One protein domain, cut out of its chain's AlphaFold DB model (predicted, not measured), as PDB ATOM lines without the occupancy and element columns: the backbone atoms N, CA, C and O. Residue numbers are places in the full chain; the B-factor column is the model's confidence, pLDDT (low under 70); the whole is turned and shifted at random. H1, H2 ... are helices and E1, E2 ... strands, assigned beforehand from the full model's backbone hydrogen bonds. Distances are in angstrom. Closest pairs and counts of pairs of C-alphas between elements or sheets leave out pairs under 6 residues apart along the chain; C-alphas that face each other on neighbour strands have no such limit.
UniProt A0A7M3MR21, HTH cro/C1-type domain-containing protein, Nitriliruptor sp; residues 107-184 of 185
ATOM      1  N   GLU A 107     263.610 157.341 274.745       91.44
ATOM      2  CA  GLU A 107     263.680 156.530 273.535       91.44
ATOM      3  C   GLU A 107     262.965 157.244 272.370       91.44
ATOM      4  O   GLU A 107     261.866 156.851 271.964       91.44
ATOM      5  N   PRO A 108     263.593 158.269 271.755       81.94
ATOM      6  CA  PRO A 108     262.978 159.046 270.674       81.94
ATOM      7  C   PRO A 108     262.527 158.204 269.472       81.94
ATOM      8  O   PRO A 108     261.639 158.610 268.731       81.94
ATOM      9  N   ALA A 109     263.071 156.996 269.284       85.50
ATOM     10  CA  ALA A 109     262.583 156.055 268.273       85.50
ATOM     11  C   ALA A 109     261.088 155.704 268.452       85.50
ATOM     12  O   ALA A 109     260.390 155.471 267.460       85.50
ATOM     13  N   GLY A 110     260.578 155.741 269.689       94.62
ATOM     14  CA  GLY A 110     259.165 155.558 270.019       94.62
ATOM     15  C   GLY A 110     258.241 156.624 269.417       94.62
ATOM     16  O   GLY A 110     257.061 156.345 269.195       94.62
ATOM     17  N   LEU A 111     258.767 157.803 269.055       97.69
ATOM     18  CA  LEU A 111     258.009 158.863 268.383       97.69
ATOM     19  C   LEU A 111     257.386 158.377 267.068       97.69
ATOM     20  O   LEU A 111     256.226 158.674 266.790       97.69
ATOM     21  N   LEU A 112     258.118 157.597 266.264       97.12
ATOM     22  CA  LEU A 112     257.614 157.104 264.977       97.12
ATOM     23  C   LEU A 112     256.437 156.137 265.165       97.12
ATOM     24  O   LEU A 112     255.467 156.182 264.407       97.12
ATOM     25  N   VAL A 113     256.486 155.302 266.207       96.00
ATOM     26  CA  VAL A 113     255.389 154.393 266.575       96.00
ATOM     27  C   VAL A 113     254.172 155.189 267.048       96.00
ATOM     28  O   VAL A 113     253.057 154.954 266.572       96.00
ATOM     29  N   ALA A 114     254.382 156.164 267.938       96.50
ATOM     30  CA  ALA A 114     253.326 157.035 268.444       96.50
ATOM     31  C   ALA A 114     252.665 157.848 267.320       96.50
ATOM     32  O   ALA A 114     251.440 157.969 267.284       96.50
ATOM     33  N   TYR A 115     253.449 158.329 266.354       96.25
ATOM     34  CA  TYR A 115     252.947 159.016 265.169       96.25
ATOM     35  C   TYR A 115     252.083 158.103 264.285       96.25
ATOM     36  O   TYR A 115     250.980 158.493 263.902       96.25
ATOM     37  N   LEU A 116     252.513 156.868 263.994       94.25
ATOM     38  CA  LEU A 116     251.693 155.928 263.216       94.25
ATOM     39  C   LEU A 116     250.367 155.605 263.923       94.25
ATOM     40  O   LEU A 116     249.331 155.498 263.265       94.25
ATOM     41  N   ALA A 117     250.376 155.475 265.252       93.50
ATOM     42  CA  ALA A 117     249.157 155.303 266.042       93.50
ATOM     43  C   ALA A 117     248.248 156.543 265.965       93.50
ATOM     44  O   ALA A 117     247.057 156.410 265.687       93.50
ATOM     45  N   LEU A 118     248.816 157.745 266.116       93.31
ATOM     46  CA  LEU A 118     248.100 159.017 265.991       93.31
ATOM     47  C   LEU A 118     247.414 159.148 264.623       93.31
ATOM     48  O   LEU A 118     246.237 159.496 264.548       93.31
ATOM     49  N   VAL A 119     248.121 158.833 263.533       89.38
ATOM     50  CA  VAL A 119     247.565 158.888 262.171       89.38
ATOM     51  C   VAL A 119     246.389 157.923 262.006       89.38
ATOM     52  O   VAL A 119     245.403 158.276 261.358       89.38
ATOM     53  N   ARG A 120     246.466 156.722 262.590       87.81
ATOM     54  CA  ARG A 120     245.368 155.745 262.558       87.81
ATOM     55  C   ARG A 120     244.146 156.225 263.336       87.81
ATOM     56  O   ARG A 120     243.032 156.115 262.824       87.81
ATOM     57  N   ASP A 121     244.342 156.818 264.514       86.56
ATOM     58  CA  ASP A 121     243.243 157.376 265.312       86.56
ATOM     59  C   ASP A 121     242.534 158.515 264.588       86.56
ATOM     60  O   ASP A 121     241.307 158.553 264.530       86.56
ATOM     61  N   LEU A 122     243.308 159.417 263.979       83.44
ATOM     62  CA  LEU A 122     242.777 160.541 263.210       83.44
ATOM     63  C   LEU A 122     241.942 160.096 262.004       83.44
ATOM     64  O   LEU A 122     241.118 160.868 261.517       83.44
ATOM     65  N   ARG A 123     242.153 158.869 261.519       80.00
ATOM     66  CA  ARG A 123     241.378 158.260 260.429       80.00
ATOM     67  C   ARG A 123     240.215 157.407 260.911       80.00
ATOM     68  O   ARG A 123     239.371 157.051 260.100       80.00
ATOM     69  N   GLY A 124     240.164 157.067 262.198       74.56
ATOM     70  CA  GLY A 124     239.230 156.064 262.708       74.56
ATOM     71  C   GLY A 124     239.511 154.652 262.175       74.56
ATOM     72  O   GLY A 124     238.625 153.804 262.210       74.56
ATOM     73  N   GLU A 125     240.731 154.387 261.694       75.25
ATOM     74  CA  GLU A 125     241.132 153.117 261.077       75.25
ATOM     75  C   GLU A 125     242.322 152.489 261.829       75.25
ATOM     76  O   GLU A 125     243.463 152.516 261.357       75.25
ATOM     77  N   PRO A 126     242.090 151.886 263.010       71.38
ATOM     78  CA  PRO A 126     243.162 151.366 263.866       71.38
ATOM     79  C   PRO A 126     243.968 150.213 263.245       71.38
ATOM     80  O   PRO A 126     245.072 149.933 263.700       71.38
ATOM     81  N   HIS A 127     243.448 149.569 262.195       74.19
ATOM     82  CA  HIS A 127     244.067 148.414 261.532       74.19
ATOM     83  C   HIS A 127     244.387 148.673 260.054       74.19
ATOM     84  O   HIS A 127     244.540 147.725 259.288       74.19
ATOM     85  N   ALA A 128     244.459 149.941 259.628       72.94
ATOM     86  CA  ALA A 128     244.840 150.262 258.256       72.94
ATOM     87  C   ALA A 128     246.224 149.672 257.935       72.94
ATOM     88  O   ALA A 128     247.224 150.023 258.575       72.94
ATOM     89  N   LEU A 129     246.246 148.782 256.937       75.00
ATOM     90  CA  LEU A 129     247.464 148.174 256.394       75.00
ATOM     91  C   LEU A 129     248.274 149.206 255.604       75.00
ATOM     92  O   LEU A 129     249.491 149.215 255.660       75.00
ATOM     93  N   THR A 130     247.603 150.157 254.952       78.62
ATOM     94  CA  THR A 130     248.256 151.213 254.172       78.62
ATOM     95  C   THR A 130     248.029 152.576 254.808       78.62
ATOM     96  O   THR A 130     246.902 152.930 255.154       78.62
ATOM     97  N   LEU A 131     249.080 153.393 254.904       81.81
ATOM     98  CA  LEU A 131     248.995 154.763 255.399       81.81
ATOM     99  C   LEU A 131     249.664 155.745 254.431       81.81
ATOM    100  O   LEU A 131     250.863 155.687 254.181       81.81
ATOM    101  N   ALA A 132     248.891 156.708 253.926       82.56
ATOM    102  CA  ALA A 132     249.430 157.885 253.243       82.56
ATOM    103  C   ALA A 132     249.924 158.941 254.250       82.56
ATOM    104  O   ALA A 132     249.121 159.682 254.808       82.56
ATOM    105  N   LEU A 133     251.220 159.024 254.511       85.88
ATOM    106  CA  LEU A 133     251.816 159.994 255.430       85.88
ATOM    107  C   LEU A 133     252.054 161.338 254.741       85.88
ATOM    108  O   LEU A 133     252.377 161.375 253.554       85.88
ATOM    109  N   ARG A 134     251.902 162.454 255.456       85.88
ATOM    110  CA  ARG A 134     252.152 163.779 254.872       85.88
ATOM    111  C   ARG A 134     253.641 164.078 254.864       85.88
ATOM    112  O   ARG A 134     254.348 163.716 255.799       85.88
ATOM    113  N   ARG A 135     254.090 164.785 253.828       87.75
ATOM    114  CA  ARG A 135     255.466 165.277 253.761       87.75
ATOM    115  C   ARG A 135     255.792 166.195 254.938       87.75
ATOM    116  O   ARG A 135     256.783 165.950 255.605       87.75
ATOM    117  N   ASP A 136     254.940 167.180 255.207       89.25
ATOM    118  CA  ASP A 136     255.158 168.159 256.279       89.25
ATOM    119  C   ASP A 136     255.278 167.473 257.650       89.25
ATOM    120  O   ASP A 136     256.147 167.813 258.445       89.25
ATOM    121  N   ASP A 137     254.466 166.438 257.896       93.25
ATOM    122  CA  ASP A 137     254.551 165.632 259.118       93.25
ATOM    123  C   ASP A 137     255.904 164.895 259.192       93.25
ATOM    124  O   ASP A 137     256.536 164.864 260.244       93.25
ATOM    125  N   ILE A 138     256.396 164.344 258.072       95.00
ATOM    126  CA  ILE A 138     257.732 163.724 257.995       95.00
ATOM    127  C   ILE A 138     258.836 164.759 258.244       95.00
ATOM    128  O   ILE A 138     259.808 164.442 258.922       95.00
ATOM    129  N   GLU A 139     258.700 165.987 257.743       94.50
ATOM    130  CA  GLU A 139     259.667 167.065 257.982       94.50
ATOM    131  C   GLU A 139     259.717 167.465 259.467       94.50
ATOM    132  O   GLU A 139     260.807 167.618 260.018       94.50
ATOM    133  N   VAL A 140     258.563 167.528 260.145       96.00
ATOM    134  CA  VAL A 140     258.487 167.729 261.604       96.00
ATOM    135  C   VAL A 140     259.174 166.584 262.357       96.00
ATOM    136  O   VAL A 140     259.953 166.835 263.275       96.00
ATOM    137  N   LEU A 141     258.941 165.330 261.958       96.88
ATOM    138  CA  LEU A 141     259.591 164.162 262.569       96.88
ATOM    139  C   LEU A 141     261.107 164.157 262.337       96.88
ATOM    140  O   LEU A 141     261.863 163.824 263.242       96.88
ATOM    141  N   THR A 142     261.554 164.542 261.142       96.31
ATOM    142  CA  THR A 142     262.973 164.715 260.806       96.31
ATOM    143  C   THR A 142     263.633 165.744 261.706       96.31
ATOM    144  O   THR A 142     264.699 165.466 262.252       96.31
ATOM    145  N   ALA A 143     262.993 166.897 261.900       96.06
ATOM    146  CA  ALA A 143     263.501 167.932 262.789       96.06
ATOM    147  C   ALA A 143     263.551 167.450 264.247       96.06
ATOM    148  O   ALA A 143     264.554 167.655 264.918       96.06
ATOM    149  N   ALA A 144     262.504 166.764 264.717       95.12
ATOM    150  CA  ALA A 144     262.426 166.263 266.089       95.12
ATOM    151  C   ALA A 144     263.427 165.134 266.392       95.12
ATOM    152  O   ALA A 144     263.871 164.996 267.527       95.12
ATOM    153  N   LEU A 145     263.767 164.311 265.397       95.31
ATOM    154  CA  LEU A 145     264.694 163.185 265.551       95.31
ATOM    155  C   LEU A 145     266.133 163.514 265.149       95.31
ATOM    156  O   LEU A 145     267.002 162.665 265.331       95.31
ATOM    157  N   GLU A 146     266.373 164.691 264.566       95.69
ATOM    158  CA  GLU A 146     267.651 165.067 263.949       95.69
ATOM    159  C   GLU A 146     268.122 164.036 262.898       95.69
ATOM    160  O   GLU A 146     269.295 163.675 262.811       95.69
ATOM    161  N   LEU A 147     267.181 163.532 262.089       96.25
ATOM    162  CA  LEU A 147     267.426 162.518 261.056       96.25
ATOM    163  C   LEU A 147     266.993 162.997 259.678       96.25
ATOM    164  O   LEU A 147     265.918 163.571 259.526       96.25
ATOM    165  N   ASP A 148     267.737 162.617 258.645       96.50
ATOM    166  CA  ASP A 148     267.346 162.889 257.263       96.50
ATOM    167  C   ASP A 148     265.975 162.285 256.912       96.50
ATOM    168  O   ASP A 148     265.653 161.148 257.268       96.50
ATOM    169  N   GLY A 149     265.175 163.026 256.137       94.56
ATOM    170  CA  GLY A 149     263.833 162.608 255.710       94.56
ATOM    171  C   GLY A 149     263.755 161.200 255.100       94.56
ATOM    172  O   GLY A 149     262.891 160.423 255.510       94.56
ATOM    173  N   PRO A 150     264.663 160.806 254.183       95.69
ATOM    174  CA  PRO A 150     264.741 159.433 253.683       95.69
ATOM    175  C   PRO A 150     264.856 158.364 254.779       95.69
ATOM    176  O   PRO A 150     264.191 157.334 254.681       95.69
ATOM    177  N   ILE A 151     265.636 158.619 255.835       96.31
ATOM    178  CA  ILE A 151     265.819 157.689 256.959       96.31
ATOM    179  C   ILE A 151     264.518 157.573 257.757       96.31
ATOM    180  O   ILE A 151     264.110 156.475 258.133       96.31
ATOM    181  N   VAL A 152     263.833 158.693 257.996       97.06
ATOM    182  CA  VAL A 152     262.533 158.697 258.681       97.06
ATOM    183  C   VAL A 152     261.494 157.900 257.886       97.06
ATOM    184  O   VAL A 152     260.801 157.058 258.457       97.06
ATOM    185  N   VAL A 153     261.425 158.095 256.564       96.12
ATOM    186  CA  VAL A 153     260.523 157.342 255.674       96.12
ATOM    187  C   VAL A 153     260.832 155.846 255.694       96.12
ATOM    188  O   VAL A 153     259.914 155.033 255.799       96.12
ATOM    189  N   GLU A 154     262.109 155.471 255.625       95.19
ATOM    190  CA  GLU A 154     262.538 154.075 255.694       95.19
ATOM    191  C   GLU A 154     262.114 153.422 257.016       95.19
ATOM    192  O   GLU A 154     261.495 152.353 257.000       95.19
ATOM    193  N   ARG A 155     262.378 154.084 258.151       95.81
ATOM    194  CA  ARG A 155     262.015 153.592 259.490       95.81
ATOM    195  C   ARG A 155     260.505 153.451 259.664       95.81
ATOM    196  O   ARG A 155     260.048 152.433 260.178       95.81
ATOM    197  N   LEU A 156     259.727 154.428 259.200       95.69
ATOM    198  CA  LEU A 156     258.264 154.347 259.202       95.69
ATOM    199  C   LEU A 156     257.773 153.173 258.348       95.69
ATOM    200  O   LEU A 156     256.888 152.436 258.775       95.69
ATOM    201  N   GLY A 157     258.380 152.953 257.178       93.75
ATOM    202  CA  GLY A 157     258.078 151.798 256.332       93.75
ATOM    203  C   GLY A 157     258.391 150.473 257.025       93.75
ATOM    204  O   GLY A 157     257.565 149.565 257.002       93.75
ATOM    205  N   ALA A 158     259.536 150.377 257.705       93.19
ATOM    206  CA  ALA A 158     259.927 149.174 258.438       93.19
ATOM    207  C   ALA A 158     258.932 148.845 259.562       93.19
ATOM    208  O   ALA A 158     258.518 147.698 259.699       93.19
ATOM    209  N   LEU A 159     258.493 149.858 260.318       93.50
ATOM    210  CA  LEU A 159     257.472 149.712 261.366       93.50
ATOM    211  C   LEU A 159     256.108 149.277 260.820       93.50
ATOM    212  O   LEU A 159     255.319 148.674 261.545       93.50
ATOM    213  N   MET A 160     255.822 149.591 259.558       91.19
ATOM    214  CA  MET A 160     254.619 149.131 258.875       91.19
ATOM    215  C   MET A 160     254.771 147.743 258.250       91.19
ATOM    216  O   MET A 160     253.770 147.195 257.825       91.19
ATOM    217  N   GLY A 161     255.966 147.148 258.221       91.50
ATOM    218  CA  GLY A 161     256.198 145.865 257.548       91.50
ATOM    219  C   GLY A 161     256.417 145.990 256.036       91.50
ATOM    220  O   GLY A 161     256.348 144.992 255.317       91.50
ATOM    221  N   ALA A 162     256.710 147.196 255.538       90.25
ATOM    222  CA  ALA A 162     257.008 147.415 254.131       90.25
ATOM    223  C   ALA A 162     258.271 146.648 253.704       90.25
ATOM    224  O   ALA A 162     259.305 146.664 254.372       90.25
ATOM    225  N   THR A 163     258.210 146.023 252.532       92.25
ATOM    226  CA  THR A 163     259.377 145.418 251.879       92.25
ATOM    227  C   THR A 163     260.396 146.482 251.460       92.25
ATOM    228  O   THR A 163     260.045 147.639 251.215       92.25
ATOM    229  N   THR A 164     261.652 146.077 251.248       91.00
ATOM    230  CA  THR A 164     262.725 146.972 250.781       91.00
ATOM    231  C   THR A 164     262.357 147.725 249.501       91.00
ATOM    232  O   THR A 164     262.635 148.914 249.373       91.00
ATOM    233  N   LEU A 165     261.674 147.063 248.558       90.00
ATOM    234  CA  LEU A 165     261.225 147.708 247.323       90.00
ATOM    235  C   LEU A 165     260.179 148.801 247.604       90.00
ATOM    236  O   LEU A 165     260.238 149.880 247.017       90.00
ATOM    237  N   GLN A 166     259.227 148.538 248.501       88.88
ATOM    238  CA  GLN A 166     258.201 149.513 248.879       88.88
ATOM    239  C   GLN A 166     258.813 150.710 249.617       88.88
ATOM    240  O   GLN A 166     258.450 151.850 249.326       88.88
ATOM    241  N   GLN A 167     259.791 150.473 250.495       90.44
ATOM    242  CA  GLN A 167     260.548 151.537 251.158       90.44
ATOM    243  C   GLN A 167     261.311 152.403 250.150       90.44
ATOM    244  O   GLN A 167     261.208 153.624 250.202       90.44
ATOM    245  N   GLN A 168     262.008 151.801 249.180       91.06
ATOM    246  CA  GLN A 168     262.720 152.548 248.133       91.06
ATOM    247  C   GLN A 168     261.779 153.434 247.307       91.06
ATOM    248  O   GLN A 168     262.108 154.583 247.012       91.06
ATOM    249  N   VAL A 169     260.588 152.933 246.964       88.31
ATOM    250  CA  VAL A 169     259.564 153.718 246.257       88.31
ATOM    251  C   VAL A 169     259.069 154.886 247.115       88.31
ATOM    252  O   VAL A 169     258.939 156.000 246.607       88.31
ATOM    253  N   ALA A 170     258.823 154.660 248.406       88.19
ATOM    254  CA  ALA A 170     258.395 155.703 249.335       88.19
ATOM    255  C   ALA A 170     259.473 156.783 249.534       88.19
ATOM    256  O   ALA A 170     259.176 157.977 249.481       88.19
ATOM    257  N   VAL A 171     260.736 156.376 249.680       92.62
ATOM    258  CA  VAL A 171     261.885 157.288 249.770       92.62
ATOM    259  C   VAL A 171     262.032 158.103 248.487       92.62
ATOM    260  O   VAL A 171     262.195 159.319 248.552       92.62
ATOM    261  N   ALA A 172     261.907 157.478 247.312       86.88
ATOM    262  CA  ALA A 172     261.951 158.190 246.038       86.88
ATOM    263  C   ALA A 172     260.796 159.200 245.905       86.88
ATOM    264  O   ALA A 172     261.020 160.336 245.495       86.88
ATOM    265  N   ALA A 173     259.577 158.818 246.302       77.12
ATOM    266  CA  ALA A 173     258.418 159.710 246.358       77.12
ATOM    267  C   ALA A 173     258.666 160.928 247.261       77.12
ATOM    268  O   ALA A 173     258.283 162.048 246.909       77.12
ATOM    269  N   PHE A 174     259.336 160.726 248.395       86.88
ATOM    270  CA  PHE A 174     259.744 161.813 249.272       86.88
ATOM    271  C   PHE A 174     260.824 162.677 248.614       86.88
ATOM    272  O   PHE A 174     260.683 163.893 248.573       86.88
ATOM    273  N   ALA A 175     261.861 162.094 248.017       85.81
ATOM    274  CA  ALA A 175     262.936 162.857 247.382       85.81
ATOM    275  C   ALA A 175     262.438 163.796 246.262       85.81
ATOM    276  O   ALA A 175     262.922 164.918 246.143       85.81
ATOM    277  N   ILE A 176     261.430 163.383 245.485       81.62
ATOM    278  CA  ILE A 176     260.854 164.199 244.400       81.62
ATOM    279  C   ILE A 176     259.790 165.210 244.866       81.62
ATOM    280  O   ILE A 176     259.136 165.833 244.031       81.62
ATOM    281  N   GLY A 177     259.574 165.363 246.176       76.12
ATOM    282  CA  GLY A 177     258.679 166.393 246.707       76.12
ATOM    283  C   GLY A 177     257.193 166.031 246.707       76.12
ATOM    284  O   GLY A 177     256.361 166.936 246.679       76.12
ATOM    285  N   ARG A 178     256.810 164.742 246.720       70.88
ATOM    286  CA  ARG A 178     255.377 164.397 246.790       70.88
ATOM    287  C   ARG A 178     254.772 164.880 248.117       70.88
ATOM    288  O   ARG A 178     255.380 164.663 249.164       70.88
ATOM    289  N   PRO A 179     253.557 165.459 248.099       69.94
ATOM    290  CA  PRO A 179     252.903 165.976 249.306       69.94
ATOM    291  C   PRO A 179     252.419 164.866 250.256       69.94
ATOM    292  O   PRO A 179     252.156 165.117 251.434       69.94
ATOM    293  N   ALA A 180     252.288 163.638 249.747       76.69
ATOM    294  CA  ALA A 180     251.927 162.458 250.517       76.69
ATOM    295  C   ALA A 180     252.757 161.245 250.080       76.69
ATOM    296  O   ALA A 180     252.972 161.027 248.883       76.69
ATOM    297  N   ILE A 181     253.190 160.457 251.062       83.62
ATOM    298  CA  ILE A 181     254.017 159.261 250.926       83.62
ATOM    299  C   ILE A 181     253.194 158.061 251.375       83.62
ATOM    300  O   ILE A 181     252.804 157.968 252.533       83.62
ATOM    301  N   VAL A 182     252.899 157.148 250.454       80.44
ATOM    302  CA  VAL A 182     252.119 155.947 250.768       80.44
ATOM    303  C   VAL A 182     253.058 154.858 251.261       80.44
ATOM    304  O   VAL A 182     253.946 154.428 250.525       80.44
ATOM    305  N   LEU A 183     252.839 154.412 252.494       81.25
ATOM    306  CA  LEU A 183     253.506 153.258 253.075       81.25
ATOM    307  C   LEU A 183     252.524 152.082 253.140       81.25
ATOM    308  O   LEU A 183     251.481 152.209 253.787       81.25
ATOM    309  N   PRO A 184     252.815 150.971 252.450       75.94
ATOM    310  CA  PRO A 184     252.082 149.723 252.614       75.94
ATOM    311  C   PRO A 184     252.564 148.975 253.863       75.94
ATOM    312  O   PRO A 184     253.697 149.172 254.307       75.94
TER     313      PRO A 184
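What this domain is: This is residues 107 to 184 of the 185 residues of the protein "HTH cro/C1-type domain-containing protein" of Nitriliruptor sp (UniProt A0A7M3MR21). H3 makes the core, with H4 folded back on it, H1 and H2 meeting it nearly at right angles, and E2 of a small two-stranded ribbon, E1 and E2, packed on H4 and H3. The 78 printed residues, mostly helix, have the order H1 E1 H2 H3 H4 E2. The whole is compact, with radius of gyration of the C-alphas 11.4 A and spans 29 by 26 by 21 A.

Where its parts are: H1, residues 110 to 123, 20.4 A long, begins at C-alpha 110 (259.165, 155.558, 270.019). E1 is residues 131 to 134; H2, 135 to 145, spans 15.1 A; H3, 149 to 160, 16.6 A; H4, 164 to 175, 16.2 A. E2, 180 to 183, ends at C-alpha 183 (253.506, 153.258, 253.075).

How they stand to each other: The hub H3 touches H1 (closest C-alphas Leu 156 and Leu 112, 6.4 A), H2 (Gly 149 and Thr 142, 5.6 A) and H4 (Pro 150 and Val 171, 5.3 A). H3 and H4 form a hairpin, opposite ways at 36 degrees, only just steep. E1 and E2 are antiparallel; N 133 and O 181 are 2.7 A apart. In H1, H2, H3 and H4 every O i to N i+4 pair is within hydrogen-bond range.

The domain as a whole: The farthest C-alphas, Glu 107 and Ile 176, are 30.3 A apart. The printed part has no cut and no long link; residue 179 is under 70 in pLDDT.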